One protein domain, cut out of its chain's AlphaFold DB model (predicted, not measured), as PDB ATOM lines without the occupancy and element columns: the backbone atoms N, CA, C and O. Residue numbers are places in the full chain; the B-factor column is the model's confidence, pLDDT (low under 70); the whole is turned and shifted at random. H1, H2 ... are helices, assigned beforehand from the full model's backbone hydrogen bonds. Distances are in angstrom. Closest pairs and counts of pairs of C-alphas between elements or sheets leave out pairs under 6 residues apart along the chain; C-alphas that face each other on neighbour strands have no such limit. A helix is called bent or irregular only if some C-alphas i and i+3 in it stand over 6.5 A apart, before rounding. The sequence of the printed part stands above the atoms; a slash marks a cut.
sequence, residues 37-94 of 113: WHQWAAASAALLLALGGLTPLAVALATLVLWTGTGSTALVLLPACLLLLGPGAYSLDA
ATOM      1  N   TRP A  37      67.342 150.061 180.789       86.88
ATOM      2  CA  TRP A  37      68.519 149.786 181.620       86.88
ATOM      3  C   TRP A  37      69.566 150.913 181.565       86.88
ATOM      4  O   TRP A  37      70.197 151.197 182.582       86.88
ATOM      5  N   HIS A  38      69.710 151.601 180.423       90.88
ATOM      6  CA  HIS A  38      70.612 152.748 180.302       90.88
ATOM      7  C   HIS A  38      70.120 153.918 181.148       90.88
ATOM      8  O   HIS A  38      70.940 154.635 181.700       90.88
ATOM      9  N   GLN A  39      68.804 154.106 181.283       90.19
ATOM     10  CA  GLN A  39      68.246 155.189 182.097       90.19
ATOM     11  C   GLN A  39      68.561 154.981 183.581       90.19
ATOM     12  O   GLN A  39      68.978 155.915 184.262       90.19
ATOM     13  N   TRP A  40      68.459 153.742 184.073       92.00
ATOM     14  CA  TRP A  40      68.870 153.395 185.438       92.00
ATOM     15  C   TRP A  40      70.382 153.560 185.649       92.00
ATOM     16  O   TRP A  40      70.820 154.089 186.675       92.00
ATOM     17  N   ALA A  41      71.192 153.167 184.663       93.19
ATOM     18  CA  ALA A  41      72.636 153.387 184.693       93.19
ATOM     19  C   ALA A  41      72.980 154.891 184.679       93.19
ATOM     20  O   ALA A  41      73.786 155.350 185.480       93.19
ATOM     21  N   ALA A  42      72.307 155.690 183.852       93.25
ATOM     22  CA  ALA A  42      72.502 157.132 183.782       93.25
ATOM     23  C   ALA A  42      72.099 157.824 185.093       93.25
ATOM     24  O   ALA A  42      72.854 158.639 185.613       93.25
ATOM     25  N   ALA A  43      70.958 157.450 185.681       93.88
ATOM     26  CA  ALA A  43      70.497 157.987 186.959       93.88
ATOM     27  C   ALA A  43      71.456 157.649 188.114       93.88
ATOM     28  O   ALA A  43      71.756 158.505 188.947       93.88
ATOM     29  N   SER A  44      71.979 156.420 188.151       94.38
ATOM     30  CA  SER A  44      72.970 156.026 189.162       94.38
ATOM     31  C   SER A  44      74.307 156.752 188.974       94.38
ATOM     32  O   SER A  44      74.860 157.253 189.954       94.38
ATOM     33  N   ALA A  45      74.787 156.913 187.734       94.56
ATOM     34  CA  ALA A  45      75.951 157.746 187.428       94.56
ATOM     35  C   ALA A  45      75.732 159.207 187.850       94.56
ATOM     36  O   ALA A  45      76.593 159.786 188.510       94.56
ATOM     37  N   ALA A  46      74.574 159.793 187.525       95.12
ATOM     38  CA  ALA A  46      74.218 161.162 187.889       95.12
ATOM     39  C   ALA A  46      74.267 161.374 189.407       95.12
ATOM     40  O   ALA A  46      74.856 162.351 189.874       95.12
ATOM     41  N   LEU A  47      73.708 160.435 190.177       95.00
ATOM     42  CA  LEU A  47      73.714 160.489 191.637       95.00
ATOM     43  C   LEU A  47      75.140 160.428 192.199       95.00
ATOM     44  O   LEU A  47      75.512 161.261 193.025       95.00
ATOM     45  N   LEU A  48      75.959 159.481 191.731       93.25
ATOM     46  CA  LEU A  48      77.349 159.343 192.177       93.25
ATOM     47  C   LEU A  48      78.188 160.585 191.839       93.25
ATOM     48  O   LEU A  48      78.962 161.058 192.675       93.25
ATOM     49  N   LEU A  49      78.002 161.146 190.640       93.25
ATOM     50  CA  LEU A  49      78.674 162.367 190.194       93.25
ATOM     51  C   LEU A  49      78.261 163.587 191.022       93.25
ATOM     52  O   LEU A  49      79.133 164.356 191.426       93.25
ATOM     53  N   ALA A  50      76.965 163.752 191.299       92.62
ATOM     54  CA  ALA A  50      76.440 164.868 192.084       92.62
ATOM     55  C   ALA A  50      76.928 164.828 193.538       92.62
ATOM     56  O   ALA A  50      77.311 165.855 194.094       92.62
ATOM     57  N   LEU A  51      76.973 163.635 194.136       90.12
ATOM     58  CA  LEU A  51      77.521 163.432 195.477       90.12
ATOM     59  C   LEU A  51      79.059 163.519 195.501       90.12
ATOM     60  O   LEU A  51      79.666 163.752 196.545       90.12
ATOM     61  N   GLY A  52      79.720 163.314 194.359       87.62
ATOM     62  CA  GLY A  52      81.172 163.166 194.296       87.62
ATOM     63  C   GLY A  52      81.661 161.952 195.093       87.62
ATOM     64  O   GLY A  52      82.711 162.020 195.724       87.62
ATOM     65  N   GLY A  53      80.874 160.878 195.134       84.69
ATOM     66  CA  GLY A  53      81.224 159.632 195.811       84.69
ATOM     67  C   GLY A  53      81.653 158.569 194.808       84.69
ATOM     68  O   GLY A  53      81.073 158.478 193.726       84.69
ATOM     69  N   LEU A  54      82.646 157.754 195.169       85.88
ATOM     70  CA  LEU A  54      83.183 156.695 194.312       85.88
ATOM     71  C   LEU A  54      83.543 157.234 192.918       85.88
ATOM     72  O   LEU A  54      83.223 156.620 191.902       85.88
ATOM     73  N   THR A  55      84.212 158.389 192.863       87.69
ATOM     74  CA  THR A  55      84.520 159.134 191.631       87.69
ATOM     75  C   THR A  55      85.042 158.260 190.477       87.69
ATOM     76  O   THR A  55      84.532 158.426 189.369       87.69
ATOM     77  N   PRO A  56      85.981 157.302 190.661       88.44
ATOM     78  CA  PRO A  56      86.404 156.434 189.557       88.44
ATOM     79  C   PRO A  56      85.276 155.541 189.015       88.44
ATOM     80  O   PRO A  56      85.180 155.360 187.803       88.44
ATOM     81  N   LEU A  57      84.393 155.025 189.879       90.81
ATOM     82  CA  LEU A  57      83.221 154.254 189.449       90.81
ATOM     83  C   LEU A  57      82.186 155.153 188.776       90.81
ATOM     84  O   LEU A  57      81.667 154.791 187.725       90.81
ATOM     85  N   ALA A  58      81.928 156.338 189.336       92.38
ATOM     86  CA  ALA A  58      81.019 157.322 188.756       92.38
ATOM     87  C   ALA A  58      81.442 157.695 187.325       92.38
ATOM     88  O   ALA A  58      80.621 157.691 186.408       92.38
ATOM     89  N   VAL A  59      82.740 157.952 187.129       93.19
ATOM     90  CA  VAL A  59      83.333 158.241 185.819       93.19
ATOM     91  C   VAL A  59      83.210 157.043 184.883       93.19
ATOM     92  O   VAL A  59      82.743 157.216 183.763       93.19
ATOM     93  N   ALA A  60      83.589 155.839 185.317       93.12
ATOM     94  CA  ALA A  60      83.517 154.651 184.467       93.12
ATOM     95  C   ALA A  60      82.087 154.383 183.975       93.12
ATOM     96  O   ALA A  60      81.871 154.103 182.796       93.12
ATOM     97  N   LEU A  61      81.107 154.523 184.870       93.31
ATOM     98  CA  LEU A  61      79.701 154.283 184.573       93.31
ATOM     99  C   LEU A  61      79.133 155.368 183.646       93.31
ATOM    100  O   LEU A  61      78.476 155.038 182.662       93.31
ATOM    101  N   ALA A  62      79.463 156.643 183.883       93.50
ATOM    102  CA  ALA A  62      79.085 157.746 182.997       93.50
ATOM    103  C   ALA A  62      79.685 157.596 181.589       93.50
ATOM    104  O   ALA A  62      78.971 157.752 180.601       93.50
ATOM    105  N   THR A  63      80.970 157.241 181.478       93.69
ATOM    106  CA  THR A  63      81.623 156.991 180.182       93.69
ATOM    107  C   THR A  63      80.963 155.832 179.445       93.69
ATOM    108  O   THR A  63      80.692 155.953 178.256       93.69
ATOM    109  N   LEU A  64      80.662 154.728 180.138       92.56
ATOM    110  CA  LEU A  64      79.984 153.578 179.539       92.56
ATOM    111  C   LEU A  64      78.605 153.969 178.996       92.56
ATOM    112  O   LEU A  64      78.285 153.644 177.854       92.56
ATOM    113  N   VAL A  65      77.809 154.694 179.786       92.62
ATOM    114  CA  VAL A  65      76.476 155.166 179.381       92.62
ATOM    115  C   VAL A  65      76.560 156.129 178.199       92.62
ATOM    116  O   VAL A  65      75.764 156.011 177.276       92.62
ATOM    117  N   LEU A  66      77.524 157.049 178.184       91.69
ATOM    118  CA  LEU A  66      77.710 158.000 177.082       91.69
ATOM    119  C   LEU A  66      78.247 157.355 175.806       91.69
ATOM    120  O   LEU A  66      77.946 157.841 174.723       91.69
ATOM    121  N   TRP A  67      79.062 156.308 175.932       90.38
ATOM    122  CA  TRP A  67      79.626 155.573 174.800       90.38
ATOM    123  C   TRP A  67      78.603 154.647 174.140       90.38
ATOM    124  O   TRP A  67      78.615 154.465 172.926       90.38
ATOM    125  N   THR A  68      77.743 154.028 174.952       89.50
ATOM    126  CA  THR A  68      76.706 153.092 174.486       89.50
ATOM    127  C   THR A  68      75.395 153.792 174.135       89.50
ATOM    128  O   THR A  68      74.707 153.382 173.203       89.50
ATOM    129  N   GLY A  69      75.063 154.869 174.850       78.62
ATOM    130  CA  GLY A  69      74.061 155.849 174.460       78.62
ATOM    131  C   GLY A  69      74.599 156.755 173.359       78.62
ATOM    132  O   GLY A  69      75.789 156.800 173.086       78.62
ATOM    133  N   THR A  70      73.733 157.501 172.695       77.06
ATOM    134  CA  THR A  70      74.090 158.364 171.558       77.06
ATOM    135  C   THR A  70      74.826 159.651 171.974       77.06
ATOM    136  O   THR A  70      74.586 160.725 171.421       77.06
ATOM    137  N   GLY A  71      75.715 159.566 172.968       79.06
ATOM    138  CA  GLY A  71      76.513 160.680 173.455       79.06
ATOM    139  C   GLY A  71      77.513 161.161 172.405       79.06
ATOM    140  O   GLY A  71      78.107 160.380 171.664       79.06
ATOM    141  N   SER A  72      77.728 162.474 172.339       86.88
ATOM    142  CA  SER A  72      78.785 163.030 171.496       86.88
ATOM    143  C   SER A  72      80.169 162.668 172.049       86.88
ATOM    144  O   SER A  72      80.347 162.492 173.254       86.88
ATOM    145  N   THR A  73      81.186 162.629 171.186       86.81
ATOM    146  CA  THR A  73      82.581 162.371 171.592       86.81
ATOM    147  C   THR A  73      83.069 163.340 172.672       86.81
ATOM    148  O   THR A  73      83.785 162.941 173.588       86.81
ATOM    149  N   ALA A  74      82.632 164.601 172.611       86.31
ATOM    150  CA  ALA A  74      82.923 165.602 173.630       86.31
ATOM    151  C   ALA A  74      82.343 165.222 175.003       86.31
ATOM    152  O   ALA A  74      83.034 165.343 176.014       86.31
ATOM    153  N   LEU A  75      81.102 164.723 175.045       87.50
ATOM    154  CA  LEU A  75      80.473 164.267 176.285       87.50
ATOM    155  C   LEU A  75      81.158 163.014 176.839       87.50
ATOM    156  O   LEU A  75      81.358 162.937 178.043       87.50
ATOM    157  N   VAL A  76      81.578 162.083 175.979       90.00
ATOM    158  CA  VAL A  76      82.316 160.868 176.380       90.00
ATOM    159  C   VAL A  76      83.673 161.197 177.020       90.00
ATOM    160  O   VAL A  76      84.094 160.516 177.953       90.00
ATOM    161  N   LEU A  77      84.366 162.233 176.540       90.50
ATOM    162  CA  LEU A  77      85.681 162.639 177.060       90.50
ATOM    163  C   LEU A  77      85.595 163.422 178.379       90.50
ATOM    164  O   LEU A  77      86.540 163.414 179.168       90.50
ATOM    165  N   LEU A  78      84.466 164.076 178.651       90.44
ATOM    166  CA  LEU A  78      84.282 164.932 179.825       90.44
ATOM    167  C   LEU A  78      84.435 164.190 181.180       90.44
ATOM    168  O   LEU A  78      85.107 164.724 182.069       90.44
ATOM    169  N   PRO A  79      83.927 162.953 181.363       90.25
ATOM    170  CA  PRO A  79      84.241 162.124 182.528       90.25
ATOM    171  C   PRO A  79      85.745 161.861 182.720       90.25
ATOM    172  O   PRO A  79      86.220 161.832 183.856       90.25
ATOM    173  N   ALA A  80      86.521 161.708 181.639       87.00
ATOM    174  CA  ALA A  80      87.967 161.493 181.741       87.00
ATOM    175  C   ALA A  80      88.679 162.730 182.309       87.00
ATOM    176  O   ALA A  80      89.603 162.593 183.111       87.00
ATOM    177  N   CYS A  81      88.202 163.937 181.988       87.56
ATOM    178  CA  CYS A  81      88.684 165.161 182.627       87.56
ATOM    179  C   CYS A  81      88.449 165.129 184.147       87.56
ATOM    180  O   CYS A  81      89.361 165.447 184.904       87.56
ATOM    181  N   LEU A  82      87.273 164.687 184.611       87.19
ATOM    182  CA  LEU A  82      86.996 164.548 186.049       87.19
ATOM    183  C   LEU A  82      87.927 163.535 186.730       87.19
ATOM    184  O   LEU A  82      88.364 163.775 187.854       87.19
ATOM    185  N   LEU A  83      88.271 162.436 186.053       85.06
ATOM    186  CA  LEU A  83      89.229 161.458 186.576       85.06
ATOM    187  C   LEU A  83      90.625 162.066 186.759       85.06
ATOM    188  O   LEU A  83      91.262 161.841 187.785       85.06
ATOM    189  N   LEU A  84      91.079 162.854 185.779       85.00
ATOM    190  CA  LEU A  84      92.394 163.500 185.790       85.00
ATOM    191  C   LEU A  84      92.491 164.630 186.822       85.00
ATOM    192  O   LEU A  84      93.528 164.787 187.461       85.00
ATOM    193  N   LEU A  85      91.422 165.412 186.999       84.31
ATOM    194  CA  LEU A  85      91.373 166.472 188.011       84.31
ATOM    195  C   LEU A  85      91.184 165.911 189.434       84.31
ATOM    196  O   LEU A  85      91.514 166.580 190.417       84.31
ATOM    197  N   GLY A  86      90.677 164.683 189.552       82.88
ATOM    198  CA  GLY A  86      90.441 164.006 190.819       82.88
ATOM    199  C   GLY A  86      89.153 164.454 191.522       82.88
ATOM    200  O   GLY A  86      88.322 165.170 190.961       82.88
ATOM    201  N   PRO A  87      88.942 164.030 192.778       80.50
ATOM    202  CA  PRO A  87      87.636 164.144 193.416       80.50
ATOM    203  C   PRO A  87      87.296 165.565 193.920       80.50
ATOM    204  O   PRO A  87      86.127 165.861 194.150       80.50
ATOM    205  N   GLY A  88      88.268 166.473 194.066       83.19
ATOM    206  CA  GLY A  88      88.061 167.858 194.534       83.19
ATOM    207  C   GLY A  88      87.561 168.006 195.976       83.19
ATOM    208  O   GLY A  88      87.030 167.070 196.564       83.19
ATOM    209  N   ALA A  89      87.719 169.195 196.566       80.56
ATOM    210  CA  ALA A  89      87.471 169.406 197.999       80.56
ATOM    211  C   ALA A  89      85.993 169.271 198.425       80.56
ATOM    212  O   ALA A  89      85.718 169.053 199.600       80.56
ATOM    213  N   TYR A  90      85.055 169.380 197.478       79.38
ATOM    214  CA  TYR A  90      83.605 169.327 197.717       79.38
ATOM    215  C   TYR A  90      82.983 167.943 197.447       79.38
ATOM    216  O   TYR A  90      81.768 167.831 197.332       79.38
ATOM    217  N   SER A  91      83.797 166.894 197.287       83.56
ATOM    218  CA  SER A  91      83.317 165.512 197.126       83.56
ATOM    219  C   SER A  91      83.097 164.800 198.455       83.56
ATOM    220  O   SER A  91      83.868 164.998 199.396       83.56
ATOM    221  N   LEU A  92      82.155 163.849 198.480       81.50
ATOM    222  CA  LEU A  92      82.120 162.835 199.538       81.50
ATOM    223  C   LEU A  92      83.448 162.074 199.645       81.50
ATOM    224  O   LEU A  92      83.916 161.832 200.756       81.50
ATOM    225  N   ASP A  93      84.098 161.760 198.520       83.50
ATOM    226  CA  ASP A  93      85.411 161.106 198.521       83.50
ATOM    227  C   ASP A  93      86.467 161.926 199.284       83.50
ATOM    228  O   ASP A  93      87.243 161.365 200.058       83.50
ATOM    229  N   ALA A  94      86.479 163.255 199.146       82.81
ATOM    230  CA  ALA A  94      87.377 164.116 199.915       82.81
ATOM    231  C   ALA A  94      86.994 164.203 201.398       82.81
ATOM    232  O   ALA A  94      87.882 164.319 202.239       82.81
TER     233      ALA A  94
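Overview. This is residues 37 to 94 of the 113 residues of the protein "Membrane protein" of Stenotrophomonas maltophilia (UniProt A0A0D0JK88). Three helices run back and forth, H2 in the middle with H1 on one side of it and H3 on another, and H1 and H3 do not reach each other. After H3 the last residues, 86 to 94, hold no named element, though 92 to 94 are a short helical run, and they fold back beyond the helix ends, at the same end as the turn between H1 and H2. The printed part has 58 residues with three named helices, in the order H1, H2, H3, and no named strand; the class is all helix. The whole is compact, with a radius of gyration of the C-alphas of 10.9 A, and spans 32 by 22 by 12 A.

Arrangement. H1, residues 37 to 51, is the longest helix, and it touches H2, residues 55 to 68. Their closest C-alphas, those of Ala 45 and Ala 58, are 5.3 A apart. The two make a helical hairpin and run opposite ways at a shallow tilt of 33 degrees, only just short of steep. H2 also touches H3, residues 73 to 85, with the C-alphas of Val 59 and Pro 79 closest at 5.2 A. This second helical hairpin runs opposite ways at a shallow tilt of 9 degrees. H1 and H3 are apart. In H1 and H2 every O i to N i+4 pair is within hydrogen-bond range; in H3 it is 7 of 9.

Along the chain. H1 begins at C-alpha 37, (68.519, 149.786, 181.620), and is 21.4 A long. H2 begins at C-alpha 55, (84.520, 159.134, 191.631), and measures 19.8 A. H3 is 19.1 A long and ends at C-alpha 85, (91.373, 166.472, 188.011). H3 is irregular, but only just: C-alphas 76 and 79 are 6.6 A apart.

Size, cuts and confidence. The two C-alphas farthest apart, those of Thr 70 and Ala 94, are 31.8 A apart. The printed part has no cut, and both links, H1 to H2 and H2 to H3, are tight. The mean pLDDT of the printed part is 88.4, and no printed residue is under 70.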